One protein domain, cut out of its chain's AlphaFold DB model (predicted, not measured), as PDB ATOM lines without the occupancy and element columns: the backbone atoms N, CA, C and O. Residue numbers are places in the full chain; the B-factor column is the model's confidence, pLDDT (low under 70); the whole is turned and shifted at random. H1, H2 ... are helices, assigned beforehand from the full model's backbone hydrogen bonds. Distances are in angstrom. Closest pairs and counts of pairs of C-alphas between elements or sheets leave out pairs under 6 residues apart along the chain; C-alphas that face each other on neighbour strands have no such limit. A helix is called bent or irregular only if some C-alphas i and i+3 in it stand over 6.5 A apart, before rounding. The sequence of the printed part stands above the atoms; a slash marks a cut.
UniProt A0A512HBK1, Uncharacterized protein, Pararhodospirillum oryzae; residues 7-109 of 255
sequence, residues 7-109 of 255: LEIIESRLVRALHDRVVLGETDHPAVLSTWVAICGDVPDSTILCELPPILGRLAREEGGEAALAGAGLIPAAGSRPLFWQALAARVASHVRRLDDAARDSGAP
ATOM      1  N   LEU A   7     191.560 254.876 209.490       90.06
ATOM      2  CA  LEU A   7     190.617 254.131 208.656       90.06
ATOM      3  C   LEU A   7     190.597 252.640 208.983       90.06
ATOM      4  O   LEU A   7     189.525 252.076 209.203       90.06
ATOM      5  N   GLU A   8     191.774 252.022 209.080       91.69
ATOM      6  CA  GLU A   8     191.914 250.607 209.435       91.69
ATOM      7  C   GLU A   8     191.351 250.334 210.833       91.69
ATOM      8  O   GLU A   8     190.747 249.286 211.076       91.69
ATOM      9  N   ILE A   9     191.498 251.291 211.755       88.94
ATOM     10  CA  ILE A   9     190.941 251.191 213.107       88.94
ATOM     11  C   ILE A   9     189.408 251.212 213.078       88.94
ATOM     12  O   ILE A   9     188.790 250.365 213.732       88.94
ATOM     13  N   ILE A  10     188.791 252.149 212.346       94.25
ATOM     14  CA  ILE A  10     187.325 252.222 212.213       94.25
ATOM     15  C   ILE A  10     186.796 250.939 211.579       94.25
ATOM     16  O   ILE A  10     185.870 250.328 212.112       94.25
ATOM     17  N   GLU A  11     187.396 250.518 210.467       95.81
ATOM     18  CA  GLU A  11     186.991 249.328 209.721       95.81
ATOM     19  C   GLU A  11     187.090 248.070 210.593       95.81
ATOM     20  O   GLU A  11     186.106 247.346 210.741       95.81
ATOM     21  N   SER A  12     188.207 247.878 211.300       94.75
ATOM     22  CA  SER A  12     188.397 246.746 212.219       94.75
ATOM     23  C   SER A  12     187.364 246.722 213.352       94.75
ATOM     24  O   SER A  12     186.839 245.662 213.710       94.75
ATOM     25  N   ARG A  13     187.046 247.885 213.938       95.62
ATOM     26  CA  ARG A  13     186.038 247.998 215.007       95.62
ATOM     27  C   ARG A  13     184.629 247.746 214.488       95.62
ATOM     28  O   ARG A  13     183.843 247.097 215.177       95.62
ATOM     29  N   LEU A  14     184.323 248.226 213.287       96.75
ATOM     30  CA  LEU A  14     183.037 248.016 212.639       96.75
ATOM     31  C   LEU A  14     182.833 246.538 212.296       96.75
ATOM     32  O   LEU A  14     181.805 245.979 212.662       96.75
ATOM     33  N   VAL A  15     183.827 245.874 211.697       97.06
ATOM     34  CA  VAL A  15     183.788 244.427 211.417       97.06
ATOM     35  C   VAL A  15     183.542 243.628 212.696       97.06
ATOM     36  O   VAL A  15     182.688 242.743 212.720       97.06
ATOM     37  N   ARG A  16     184.226 243.980 213.790       96.62
ATOM     38  CA  ARG A  16     183.993 243.352 215.095       96.62
ATOM     39  C   ARG A  16     182.560 243.565 215.595       96.62
ATOM     40  O   ARG A  16     181.924 242.605 216.012       96.62
ATOM     41  N   ALA A  17     182.033 244.787 215.520       96.38
ATOM     42  CA  ALA A  17     180.660 245.078 215.939       96.38
ATOM     43  C   ALA A  17     179.612 244.321 215.099       96.38
ATOM     44  O   ALA A  17     178.607 243.854 215.636       96.38
ATOM     45  N   LEU A  18     179.862 244.159 213.796       96.81
ATOM     46  CA  LEU A  18     179.020 243.357 212.905       96.81
ATOM     47  C   LEU A  18     179.077 241.865 213.258       96.81
ATOM     48  O   LEU A  18     178.041 241.200 213.266       96.81
ATOM     49  N   HIS A  19     180.258 241.346 213.603       96.38
ATOM     50  CA  HIS A  19     180.420 239.968 214.071       96.38
ATOM     51  C   HIS A  19     179.646 239.707 215.372       96.38
ATOM     52  O   HIS A  19     178.948 238.699 215.487       96.38
ATOM     53  N   ASP A  20     179.685 240.665 216.300       95.19
ATOM     54  CA  ASP A  20     178.956 240.632 217.573       95.19
ATOM     55  C   ASP A  20     177.432 240.868 217.404       95.19
ATOM     56  O   ASP A  20     176.690 240.876 218.387       95.19
ATOM     57  N   ARG A  21     176.945 241.031 216.160       95.50
ATOM     58  CA  ARG A  21     175.537 241.284 215.788       95.50
ATOM     59  C   ARG A  21     174.926 242.498 216.491       95.50
ATOM     60  O   ARG A  21     173.750 242.496 216.854       95.50
ATOM     61  N   VAL A  22     175.726 243.539 216.683       95.69
ATOM     62  CA  VAL A  22     175.263 244.782 217.301       95.69
ATOM     63  C   VAL A  22     174.328 245.521 216.338       95.69
ATOM     64  O   VAL A  22     174.641 245.691 215.160       95.69
ATOM     65  N   VAL A  23     173.178 245.980 216.838       96.50
ATOM     66  CA  VAL A  23     172.225 246.784 216.056       96.50
ATOM     67  C   VAL A  23     172.764 248.208 215.926       96.50
ATOM     68  O   VAL A  23     172.938 248.909 216.922       96.50
ATOM     69  N   LEU A  24     173.038 248.632 214.693       97.06
ATOM     70  CA  LEU A  24     173.669 249.918 214.375       97.06
ATOM     71  C   LEU A  24     172.776 250.846 213.532       97.06
ATOM     72  O   LEU A  24     173.058 252.040 213.432       97.06
ATOM     73  N   GLY A  25     171.707 250.319 212.928       94.81
ATOM     74  CA  GLY A  25     170.797 251.065 212.051       94.81
ATOM     75  C   GLY A  25     169.856 252.043 212.757       94.81
ATOM     76  O   GLY A  25     169.461 253.054 212.172       94.81
ATOM     77  N   GLU A  26     169.517 251.789 214.021       94.44
ATOM     78  CA  GLU A  26     168.522 252.558 214.781       94.44
ATOM     79  C   GLU A  26     169.119 253.833 215.394       94.44
ATOM     80  O   GLU A  26     169.215 254.014 216.608       94.44
ATOM     81  N   THR A  27     169.536 254.754 214.529       93.50
ATOM     82  CA  THR A  27     170.224 255.997 214.924       93.50
ATOM     83  C   THR A  27     169.371 256.980 215.736       93.50
ATOM     84  O   THR A  27     169.894 257.975 216.245       93.50
ATOM     85  N   ASP A  28     168.069 256.722 215.873       94.62
ATOM     86  CA  ASP A  28     167.172 257.449 216.777       94.62
ATOM     87  C   ASP A  28     167.458 257.162 218.250       94.62
ATOM     88  O   ASP A  28     167.212 258.019 219.102       94.62
ATOM     89  N   HIS A  29     168.063 256.014 218.555       95.12
ATOM     90  CA  HIS A  29     168.425 255.660 219.914       95.12
ATOM     91  C   HIS A  29     169.813 256.210 220.290       95.12
ATOM     92  O   HIS A  29     170.811 255.917 219.624       95.12
ATOM     93  N   PRO A  30     169.934 256.964 221.402       90.69
ATOM     94  CA  PRO A  30     171.211 257.549 221.820       90.69
ATOM     95  C   PRO A  30     172.260 256.487 222.188       90.69
ATOM     96  O   PRO A  30     173.456 256.722 222.024       90.69
ATOM     97  N   ALA A  31     171.827 255.304 222.636       91.88
ATOM     98  CA  ALA A  31     172.716 254.178 222.906       91.88
ATOM     99  C   ALA A  31     173.429 253.693 221.632       91.88
ATOM    100  O   ALA A  31     174.638 253.490 221.651       91.88
ATOM    101  N   VAL A  32     172.707 253.603 220.509       95.25
ATOM    102  CA  VAL A  32     173.266 253.213 219.205       95.25
ATOM    103  C   VAL A  32     174.267 254.258 218.715       95.25
ATOM    104  O   VAL A  32     175.353 253.913 218.254       95.25
ATOM    105  N   LEU A  33     173.955 255.548 218.877       95.19
ATOM    106  CA  LEU A  33     174.905 256.621 218.563       95.19
ATOM    107  C   LEU A  33     176.158 256.565 219.450       95.19
ATOM    108  O   LEU A  33     177.255 256.807 218.958       95.19
ATOM    109  N   SER A  34     176.024 256.180 220.721       91.62
ATOM    110  CA  SER A  34     177.171 255.973 221.618       91.62
ATOM    111  C   SER A  34     178.045 254.799 221.159       91.62
ATOM    112  O   SER A  34     179.272 254.873 221.220       91.62
ATOM    113  N   THR A  35     177.437 253.730 220.639       94.12
ATOM    114  CA  THR A  35     178.172 252.626 220.009       94.12
ATOM    115  C   THR A  35     178.913 253.088 218.757       94.12
ATOM    116  O   THR A  35     180.081 252.746 218.584       94.12
ATOM    117  N   TRP A  36     178.286 253.913 217.916       96.25
ATOM    118  CA  TRP A  36     178.953 254.519 216.763       96.25
ATOM    119  C   TRP A  36     180.152 255.381 217.160       96.25
ATOM    120  O   TRP A  36     181.201 255.269 216.535       96.25
ATOM    121  N   VAL A  37     180.041 256.170 218.231       93.75
ATOM    122  CA  VAL A  37     181.172 256.933 218.787       93.75
ATOM    123  C   VAL A  37     182.301 255.991 219.220       93.75
ATOM    124  O   VAL A  37     183.461 256.254 218.920       93.75
ATOM    125  N   ALA A  38     181.989 254.856 219.851       92.19
ATOM    126  CA  ALA A  38     183.003 253.866 220.225       92.19
ATOM    127  C   ALA A  38     183.693 253.222 219.003       92.19
ATOM    128  O   ALA A  38     184.903 252.977 219.033       92.19
ATOM    129  N   ILE A  39     182.945 252.974 217.921       94.94
ATOM    130  CA  ILE A  39     183.487 252.465 216.651       94.94
ATOM    131  C   ILE A  39     184.397 253.518 216.007       94.94
ATOM    132  O   ILE A  39     185.552 253.217 215.706       94.94
ATOM    133  N   CYS A  40     183.915 254.755 215.859       93.88
ATOM    134  CA  CYS A  40     184.653 255.855 215.238       93.88
ATOM    135  C   CYS A  40     185.869 256.311 216.064       93.88
ATOM    136  O   CYS A  40     186.873 256.715 215.489       93.88
ATOM    137  N   GLY A  41     185.826 256.199 217.394       88.69
ATOM    138  CA  GLY A  41     186.908 256.631 218.279       88.69
ATOM    139  C   GLY A  41     187.179 258.135 218.204       88.69
ATOM    140  O   GLY A  41     186.253 258.931 218.104       88.69
ATOM    141  N   ASP A  42     188.462 258.502 218.220       85.31
ATOM    142  CA  ASP A  42     188.948 259.893 218.210       85.31
ATOM    143  C   ASP A  42     189.055 260.495 216.798       85.31
ATOM    144  O   ASP A  42     189.812 261.436 216.552       85.31
ATOM    145  N   VAL A  43     188.356 259.909 215.829       89.56
ATOM    146  CA  VAL A  43     188.451 260.338 214.435       89.56
ATOM    147  C   VAL A  43     187.662 261.639 214.241       89.56
ATOM    148  O   VAL A  43     186.516 261.724 214.689       89.56
ATOM    149  N   PRO A  44     188.241 262.662 213.577       89.12
ATOM    150  CA  PRO A  44     187.568 263.941 213.392       89.12
ATOM    151  C   PRO A  44     186.288 263.793 212.564       89.12
ATOM    152  O   PRO A  44     186.161 262.919 211.701       89.12
ATOM    153  N   ASP A  45     185.336 264.688 212.813       92.62
ATOM    154  CA  ASP A  45     184.015 264.685 212.186       92.62
ATOM    155  C   ASP A  45     184.074 264.713 210.650       92.62
ATOM    156  O   ASP A  45     183.313 264.004 209.991       92.62
ATOM    157  N   SER A  46     185.017 265.461 210.076       92.62
ATOM    158  CA  SER A  46     185.286 265.498 208.635       92.62
ATOM    159  C   SER A  46     185.673 264.128 208.073       92.62
ATOM    160  O   SER A  46     185.180 263.736 207.016       92.62
ATOM    161  N   THR A  47     186.496 263.366 208.792       93.50
ATOM    162  CA  THR A  47     186.882 262.010 208.399       93.50
ATOM    163  C   THR A  47     185.701 261.053 208.528       93.50
ATOM    164  O   THR A  47     185.467 260.275 207.611       93.50
ATOM    165  N   ILE A  48     184.884 261.150 209.585       94.94
ATOM    166  CA  ILE A  48     183.661 260.333 209.713       94.94
ATOM    167  C   ILE A  48     182.724 260.571 208.517       94.94
ATOM    168  O   ILE A  48     182.226 259.616 207.925       94.94
ATOM    169  N   LEU A  49     182.511 261.835 208.140       96.06
ATOM    170  CA  LEU A  49     181.649 262.218 207.018       96.06
ATOM    171  C   LEU A  49     182.129 261.657 205.674       96.06
ATOM    172  O   LEU A  49     181.311 261.193 204.878       96.06
ATOM    173  N   CYS A  50     183.436 261.714 205.421       95.56
ATOM    174  CA  CYS A  50     184.016 261.316 204.140       95.56
ATOM    175  C   CYS A  50     184.236 259.803 204.028       95.56
ATOM    176  O   CYS A  50     184.028 259.237 202.958       95.56
ATOM    177  N   GLU A  51     184.632 259.151 205.119       95.88
ATOM    178  CA  GLU A  51     185.241 257.818 205.071       95.88
ATOM    179  C   GLU A  51     184.305 256.706 205.540       95.88
ATOM    180  O   GLU A  51     184.405 255.568 205.079       95.88
ATOM    181  N   LEU A  52     183.321 257.017 206.390       96.19
ATOM    182  CA  LEU A  52     182.363 256.007 206.830       96.19
ATOM    183  C   LEU A  52     181.511 255.447 205.669       96.19
ATOM    184  O   LEU A  52     181.392 254.222 205.569       96.19
ATOM    185  N   PRO A  53     180.955 256.266 204.746       97.56
ATOM    186  CA  PRO A  53     180.214 255.737 203.601       97.56
ATOM    187  C   PRO A  53     181.025 254.807 202.674       97.56
ATOM    188  O   PRO A  53     180.505 253.741 202.331       97.56
ATOM    189  N   PRO A  54     182.267 255.131 202.250       96.69
ATOM    190  CA  PRO A  54     183.053 254.217 201.427       96.69
ATOM    191  C   PRO A  54     183.486 252.956 202.180       96.69
ATOM    192  O   PRO A  54     183.497 251.902 201.547       96.69
ATOM    193  N   ILE A  55     183.767 253.014 203.491       96.81
ATOM    194  CA  ILE A  55     184.017 251.810 204.311       96.81
ATOM    195  C   ILE A  55     182.797 250.882 204.264       96.81
ATOM    196  O   ILE A  55     182.923 249.717 203.892       96.81
ATOM    197  N   LEU A  56     181.596 251.399 204.540       97.25
ATOM    198  CA  LEU A  56     180.353 250.618 204.464       97.25
ATOM    199  C   LEU A  56     180.117 250.053 203.058       97.25
ATOM    200  O   LEU A  56     179.701 248.905 202.904       97.25
ATOM    201  N   GLY A  57     180.442 250.828 202.022       97.00
ATOM    202  CA  GLY A  57     180.380 250.379 200.635       97.00
ATOM    203  C   GLY A  57     181.415 249.315 200.265       97.00
ATOM    204  O   GLY A  57     181.155 248.519 199.364       97.00
ATOM    205  N   ARG A  58     182.589 249.283 200.907       97.00
ATOM    206  CA  ARG A  58     183.558 248.182 200.770       97.00
ATOM    207  C   ARG A  58     183.047 246.933 201.475       97.00
ATOM    208  O   ARG A  58     182.887 245.925 200.799       97.00
ATOM    209  N   LEU A  59     182.667 247.041 202.748       96.62
ATOM    210  CA  LEU A  59     182.140 245.923 203.539       96.62
ATOM    211  C   LEU A  59     180.906 245.282 202.890       96.62
ATOM    212  O   LEU A  59     180.783 244.067 202.856       96.62
ATOM    213  N   ALA A  60     180.013 246.076 202.293       96.75
ATOM    214  CA  ALA A  60     178.855 245.553 201.566       96.75
ATOM    215  C   ALA A  60     179.220 244.691 200.341       96.75
ATOM    216  O   ALA A  60     178.390 243.901 199.898       96.75
ATOM    217  N   ARG A  61     180.418 244.871 199.771       96.62
ATOM    218  CA  ARG A  61     180.922 244.110 198.618       96.62
ATOM    219  C   ARG A  61     181.723 242.872 199.024       96.62
ATOM    220  O   ARG A  61     182.023 242.057 198.155       96.62
ATOM    221  N   GLU A  62     182.080 242.739 200.297       96.50
ATOM    222  CA  GLU A  62     182.775 241.564 200.818       96.50
ATOM    223  C   GLU A  62     181.826 240.370 200.966       96.50
ATOM    224  O   GLU A  62     180.608 240.514 201.118       96.50
ATOM    225  N   GLU A  63     182.389 239.163 200.929       95.38
ATOM    226  CA  GLU A  63     181.622 237.928 201.057       95.38
ATOM    227  C   GLU A  63     180.919 237.863 202.425       95.38
ATOM    228  O   GLU A  63     181.548 237.939 203.478       95.38
ATOM    229  N   GLY A  64     179.586 237.766 202.416       95.25
ATOM    230  CA  GLY A  64     178.765 237.771 203.634       95.25
ATOM    231  C   GLY A  64     178.568 239.146 204.287       95.25
ATOM    232  O   GLY A  64     177.745 239.268 205.200       95.25
ATOM    233  N   GLY A  65     179.241 240.194 203.803       95.12
ATOM    234  CA  GLY A  65     179.158 241.539 204.371       95.12
ATOM    235  C   GLY A  65     177.772 242.168 204.231       95.12
ATOM    236  O   GLY A  65     177.273 242.785 205.169       95.12
ATOM    237  N   GLU A  66     177.077 241.933 203.115       96.06
ATOM    238  CA  GLU A  66     175.699 242.405 202.927       96.06
ATOM    239  C   GLU A  66     174.734 241.822 203.973       96.06
ATOM    240  O   GLU A  66     173.936 242.553 204.558       96.06
ATOM    241  N   ALA A  67     174.842 240.523 204.271       96.50
ATOM    242  CA  ALA A  67     174.018 239.877 205.291       96.50
ATOM    243  C   ALA A  67     174.348 240.393 206.702       96.50
ATOM    244  O   ALA A  67     173.439 240.619 207.502       96.50
ATOM    245  N   ALA A  68     175.631 240.626 206.996       96.88
ATOM    246  CA  ALA A  68     176.067 241.201 208.266       96.88
ATOM    247  C   ALA A  68     175.542 242.637 208.453       96.88
ATOM    248  O   ALA A  68     174.983 242.966 209.501       96.88
ATOM    249  N   LEU A  69     175.642 243.477 207.417       97.12
ATOM    250  CA  LEU A  69     175.110 244.842 207.424       97.12
ATOM    251  C   LEU A  69     173.580 244.861 207.527       97.12
ATOM    252  O   LEU A  69     173.036 245.691 208.254       97.12
ATOM    253  N   ALA A  70     172.880 243.945 206.850       96.38
ATOM    254  CA  ALA A  70     171.432 243.795 206.989       96.38
ATOM    255  C   ALA A  70     171.041 243.418 208.426       96.38
ATOM    256  O   ALA A  70     170.143 244.035 208.994       96.38
ATOM    257  N   GLY A  71     171.752 242.462 209.034       95.88
ATOM    258  CA  GLY A  71     171.536 242.048 210.423       95.88
ATOM    259  C   GLY A  71     171.765 243.173 211.435       95.88
ATOM    260  O   GLY A  71     171.069 243.238 212.445       95.88
ATOM    261  N   ALA A  72     172.680 244.097 211.138       96.81
ATOM    262  CA  ALA A  72     172.921 245.294 211.942       96.81
ATOM    263  C   ALA A  72     171.946 246.455 211.644       96.81
ATOM    264  O   ALA A  72     172.042 247.508 212.275       96.81
ATOM    265  N   GLY A  73     171.024 246.305 210.684       96.31
ATOM    266  CA  GLY A  73     170.088 247.357 210.270       96.31
ATOM    267  C   GLY A  73     170.715 248.462 209.407       96.31
ATOM    268  O   GLY A  73     170.153 249.546 209.286       96.31
ATOM    269  N   LEU A  74     171.883 248.217 208.808       96.75
ATOM    270  CA  LEU A  74     172.623 249.192 207.992       96.75
ATOM    271  C   LEU A  74     172.283 249.149 206.503       96.75
ATOM    272  O   LEU A  74     172.884 249.871 205.700       96.75
ATOM    273  N   ILE A  75     171.311 248.320 206.132       95.06
ATOM    274  CA  ILE A  75     170.739 248.282 204.792       95.06
ATOM    275  C   ILE A  75     169.297 248.777 204.891       95.06
ATOM    276  O   ILE A  75     168.486 248.138 205.562       95.06
ATOM    277  N   PRO A  76     168.958 249.909 204.249       91.50
ATOM    278  CA  PRO A  76     167.607 250.437 204.313       91.50
ATOM    279  C   PRO A  76     166.636 249.504 203.579       91.50
ATOM    280  O   PRO A  76     166.944 249.005 202.496       91.50
ATOM    281  N   ALA A  77     165.440 249.311 204.142       87.69
ATOM    282  CA  ALA A  77     164.375 248.529 203.506       87.69
ATOM    283  C   ALA A  77     163.859 249.183 202.207       87.69
ATOM    284  O   ALA A  77     163.380 248.495 201.309       87.69
ATOM    285  N   ALA A  78     163.974 250.511 202.100       83.75
ATOM    286  CA  ALA A  78     163.630 251.286 200.916       83.75
ATOM    287  C   ALA A  78     164.620 252.446 200.719       83.75
ATOM    288  O   ALA A  78     165.027 253.094 201.682       83.75
ATOM    289  N   GLY A  79     164.974 252.736 199.465       86.88
ATOM    290  CA  GLY A  79     165.828 253.868 199.096       86.88
ATOM    291  C   GLY A  79     167.262 253.502 198.701       86.88
ATOM    292  O   GLY A  79     167.635 252.339 198.568       86.88
ATOM    293  N   SER A  80     168.066 254.538 198.457       91.44
ATOM    294  CA  SER A  80     169.449 254.421 197.979       91.44
ATOM    295  C   SER A  80     170.419 254.187 199.143       91.44
ATOM    296  O   SER A  80     170.515 255.028 200.039       91.44
ATOM    297  N   ARG A  81     171.171 253.072 199.119       92.94
ATOM    298  CA  ARG A  81     172.165 252.727 200.163       92.94
ATOM    299  C   ARG A  81     173.215 253.830 200.373       92.94
ATOM    300  O   ARG A  81     173.414 254.212 201.522       92.94
ATOM    301  N   PRO A  82     173.824 254.412 199.317       94.38
ATOM    302  CA  PRO A  82     174.771 255.515 199.485       94.38
ATOM    303  C   PRO A  82     174.198 256.718 200.239       94.38
ATOM    304  O   PRO A  82     174.867 257.260 201.113       94.38
ATOM    305  N   LEU A  83     172.953 257.113 199.941       95.38
ATOM    306  CA  LEU A  83     172.313 258.249 200.612       95.38
ATOM    307  C   LEU A  83     172.033 257.938 202.084       95.38
ATOM    308  O   LEU A  83     172.244 258.790 202.944       95.38
ATOM    309  N   PHE A  84     171.604 256.710 202.382       96.12
ATOM    310  CA  PHE A  84     171.413 256.258 203.757       96.12
ATOM    311  C   PHE A  84     172.729 256.293 204.549       96.12
ATOM    312  O   PHE A  84     172.765 256.852 205.644       96.12
ATOM    313  N   TRP A  85     173.828 255.777 203.992       96.88
ATOM    314  CA  TRP A  85     175.134 255.793 204.663       96.88
ATOM    315  C   TRP A  85     175.700 257.204 204.842       96.88
ATOM    316  O   TRP A  85     176.301 257.491 205.875       96.88
ATOM    317  N   GLN A  86     175.466 258.110 203.890       96.94
ATOM    318  CA  GLN A  86     175.817 259.525 204.040       96.94
ATOM    319  C   GLN A  86     175.019 260.194 205.166       96.94
ATOM    320  O   GLN A  86     175.595 260.902 205.993       96.94
ATOM    321  N   ALA A  87     173.709 259.944 205.244       96.69
ATOM    322  CA  ALA A  87     172.866 260.472 206.315       96.69
ATOM    323  C   ALA A  87     173.274 259.918 207.692       96.69
ATOM    324  O   ALA A  87     173.347 260.666 208.668       96.69
ATOM    325  N   LEU A  88     173.601 258.624 207.758       96.69
ATOM    326  CA  LEU A  88     174.153 257.971 208.943       96.69
ATOM    327  C   LEU A  88     175.457 258.646 209.391       96.69
ATOM    328  O   LEU A  88     175.559 259.054 210.547       96.69
ATOM    329  N   ALA A  89     176.418 258.824 208.480       97.00
ATOM    330  CA  ALA A  89     177.690 259.477 208.782       97.00
ATOM    331  C   ALA A  89     177.491 260.908 209.300       97.00
ATOM    332  O   ALA A  89     178.075 261.282 210.317       97.00
ATOM    333  N   ALA A  90     176.597 261.680 208.673       97.50
ATOM    334  CA  ALA A  90     176.246 263.023 209.128       97.50
ATOM    335  C   ALA A  90     175.652 263.037 210.539       97.50
ATOM    336  O   ALA A  90     175.987 263.896 211.358       97.50
ATOM    337  N   ARG A  91     174.803 262.059 210.852       97.12
ATOM    338  CA  ARG A  91     174.178 261.939 212.167       97.12
ATOM    339  C   ARG A  91     175.175 261.547 213.256       97.12
ATOM    340  O   ARG A  91     175.132 262.127 214.342       97.12
ATOM    341  N   VAL A  92     176.082 260.615 212.964       96.19
ATOM    342  CA  VAL A  92     177.166 260.218 213.878       96.19
ATOM    343  C   VAL A  92     178.110 261.395 214.119       96.19
ATOM    344  O   VAL A  92     178.332 261.758 215.272       96.19
ATOM    345  N   ALA A  93     178.575 262.064 213.060       95.50
ATOM    346  CA  ALA A  93     179.439 263.241 213.160       95.50
ATOM    347  C   ALA A  93     178.786 264.376 213.973       95.50
ATOM    348  O   ALA A  93     179.411 264.966 214.853       95.50
ATOM    349  N   SER A  94     177.494 264.639 213.747       95.94
ATOM    350  CA  SER A  94     176.723 265.607 214.538       95.94
ATOM    351  C   SER A  94     176.618 265.210 216.016       95.94
ATOM    352  O   SER A  94     176.632 266.072 216.895       95.94
ATOM    353  N   HIS A  95     176.504 263.916 216.325       94.81
ATOM    354  CA  HIS A  95     176.479 263.445 217.707       94.81
ATOM    355  C   HIS A  95     177.838 263.585 218.398       94.81
ATOM    356  O   HIS A  95     177.873 264.117 219.503       94.81
ATOM    357  N   VAL A  96     178.935 263.201 217.733       91.69
ATOM    358  CA  VAL A  96     180.310 263.403 218.229       91.69
ATOM    359  C   VAL A  96     180.542 264.877 218.553       91.69
ATOM    360  O   VAL A  96     180.905 265.208 219.676       91.69
ATOM    361  N   ARG A  97     180.204 265.777 217.619       92.44
ATOM    362  CA  ARG A  97     180.344 267.222 217.830       92.44
ATOM    363  C   ARG A  97     179.553 267.715 219.045       92.44
ATOM    364  O   ARG A  97     180.092 268.455 219.855       92.44
ATOM    365  N   ARG A  98     178.301 267.269 219.213       92.69
ATOM    366  CA  ARG A  98     177.485 267.619 220.394       92.69
ATOM    367  C   ARG A  98     178.112 267.141 221.703       92.69
ATOM    368  O   ARG A  98     178.011 267.843 222.704       92.69
ATOM    369  N   LEU A  99     178.718 265.955 221.708       88.56
ATOM    370  CA  LEU A  99     179.412 265.426 222.879       88.56
ATOM    371  C   LEU A  99     180.681 266.228 223.198       88.56
ATOM    372  O   LEU A  99     180.941 266.501 224.368       88.56
ATOM    373  N   ASP A 100     181.430 266.646 222.178       86.94
ATOM    374  CA  ASP A 100     182.600 267.510 222.349       86.94
ATOM    375  C   ASP A 100     182.220 268.901 222.856       86.94
ATOM    376  O   ASP A 100     182.870 269.421 223.760       86.94
ATOM    377  N   ASP A 101     181.160 269.497 222.310       90.00
ATOM    378  CA  ASP A 101     180.649 270.793 222.762       90.00
ATOM    379  C   ASP A 101     180.195 270.705 224.232       90.00
ATOM    380  O   ASP A 101     180.620 271.508 225.059       90.00
ATOM    381  N   ALA A 102     179.451 269.654 224.602       87.25
ATOM    382  CA  ALA A 102     179.044 269.416 225.989       87.25
ATOM    383  C   ALA A 102     180.235 269.182 226.942       87.25
ATOM    384  O   ALA A 102     180.202 269.595 228.105       87.25
ATOM    385  N   ALA A 103     181.301 268.528 226.470       83.75
ATOM    386  CA  ALA A 103     182.528 268.343 227.241       83.75
ATOM    387  C   ALA A 103     183.266 269.671 227.461       83.75
ATOM    388  O   ALA A 103     183.693 269.957 228.581       83.75
ATOM    389  N   ARG A 104     183.346 270.525 226.427       85.94
ATOM    390  CA  ARG A 104     183.914 271.877 226.549       85.94
ATOM    391  C   ARG A 104     183.133 272.726 227.548       85.94
ATOM    392  O   ARG A 104     183.755 273.361 228.395       85.94
ATOM    393  N   ASP A 105     181.804 272.684 227.496       88.31
ATOM    394  CA  ASP A 105     180.940 273.466 228.388       88.31
ATOM    395  C   ASP A 105     181.031 273.012 229.855       88.31
ATOM    396  O   ASP A 105     180.903 273.820 230.774       88.31
ATOM    397  N   SER A 106     181.283 271.721 230.093       86.12
ATOM    398  CA  SER A 106     181.400 271.140 231.439       86.12
ATOM    399  C   SER A 106     182.829 271.120 231.998       86.12
ATOM    400  O   SER A 106     183.021 270.756 233.159       86.12
ATOM    401  N   GLY A 107     183.838 271.486 231.199       81.38
ATOM    402  CA  GLY A 107     185.253 271.343 231.559       81.38
ATOM    403  C   GLY A 107     185.706 269.885 231.727       81.38
ATOM    404  O   GLY A 107     186.786 269.633 232.263       81.38
ATOM    405  N   ALA A 108     184.886 268.922 231.299       74.62
ATOM    406  CA  ALA A 108     185.203 267.505 231.341       74.62
ATOM    407  C   ALA A 108     186.076 267.113 230.131       74.62
ATOM    408  O   ALA A 108     185.956 267.710 229.058       74.62
ATOM    409  N   PRO A 109     186.955 266.102 230.259       66.50
ATOM    410  CA  PRO A 109     187.671 265.564 229.106       66.50
ATOM    411  C   PRO A 109     186.676 265.031 228.063       66.50
ATOM    412  O   PRO A 109     185.665 264.429 228.429       66.50
TER     413      PRO A 109
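AT A GLANCE: This is residues 7 to 109 of the 255 residues of an uncharacterized protein of Pararhodospirillum oryzae (UniProt A0A512HBK1). One long helix, H5, makes the longest axis, with H3 running back beside it and H2 crossing it about perpendicular. H1 packs on H2, away from H5, and the short H4 packs on the last residues of H1; residues 101 to 107, of which 101 to 106 belong to H5, stick out. The printed part has 103 residues with five named helices, H1 to H5 in order, and no named strand: all helix. It is compact, with a radius of gyration of the C-alphas of 13.5 A, and elongated, spanning 45 by 27 by 23 A.

IN THESE COORDINATES: Find C-alpha 81 at (172.165, 252.727, 200.163); from there H5, residues 81 to 106, runs 37.5 A to C-alpha 106 at (181.400, 271.140, 231.439). H3 is residues 45 to 59, 20.7 A, and is irregular, but only just: C-alphas 50 and 53 are 6.8 A apart. H2 is residues 30 to 40, 15.1 A. H1, residues 7 to 19, starts at (190.617, 254.131, 208.656) and covers 18.3 A. H4 is residues 65 to 71, 9.7 A.

HOW THE PARTS SIT: Look first at Asp 45 and Ala 93, the closest C-alphas of H3 and H5, 4.9 A apart: these helices touch, opposite ways at a shallow tilt of 34.7 degrees, only just short of steep. H5 touches H2 with residues 92 to 96 alone, about perpendicular at 84 degrees; the closest C-alphas, Leu 33 and Val 92, are 6.3 A apart. H1 touches H2 at Arg 13 and Ile 39, their closest C-alphas, 5.4 A, and H4 with residues 18 to 19 alone, closest C-alphas Leu 18 and Ala 68, 5.9 A. H1 and H5 are apart. Each O i to N i+4 pair is within hydrogen-bond range in H1, H2, H4 and H5; H3 has 9 of 11.

THE WHOLE: The farthest C-alphas, Glu 63 and Gly 107, are 45.4 A apart. The printed part has no cut and no long link. Residue 109 alone has pLDDT under 70.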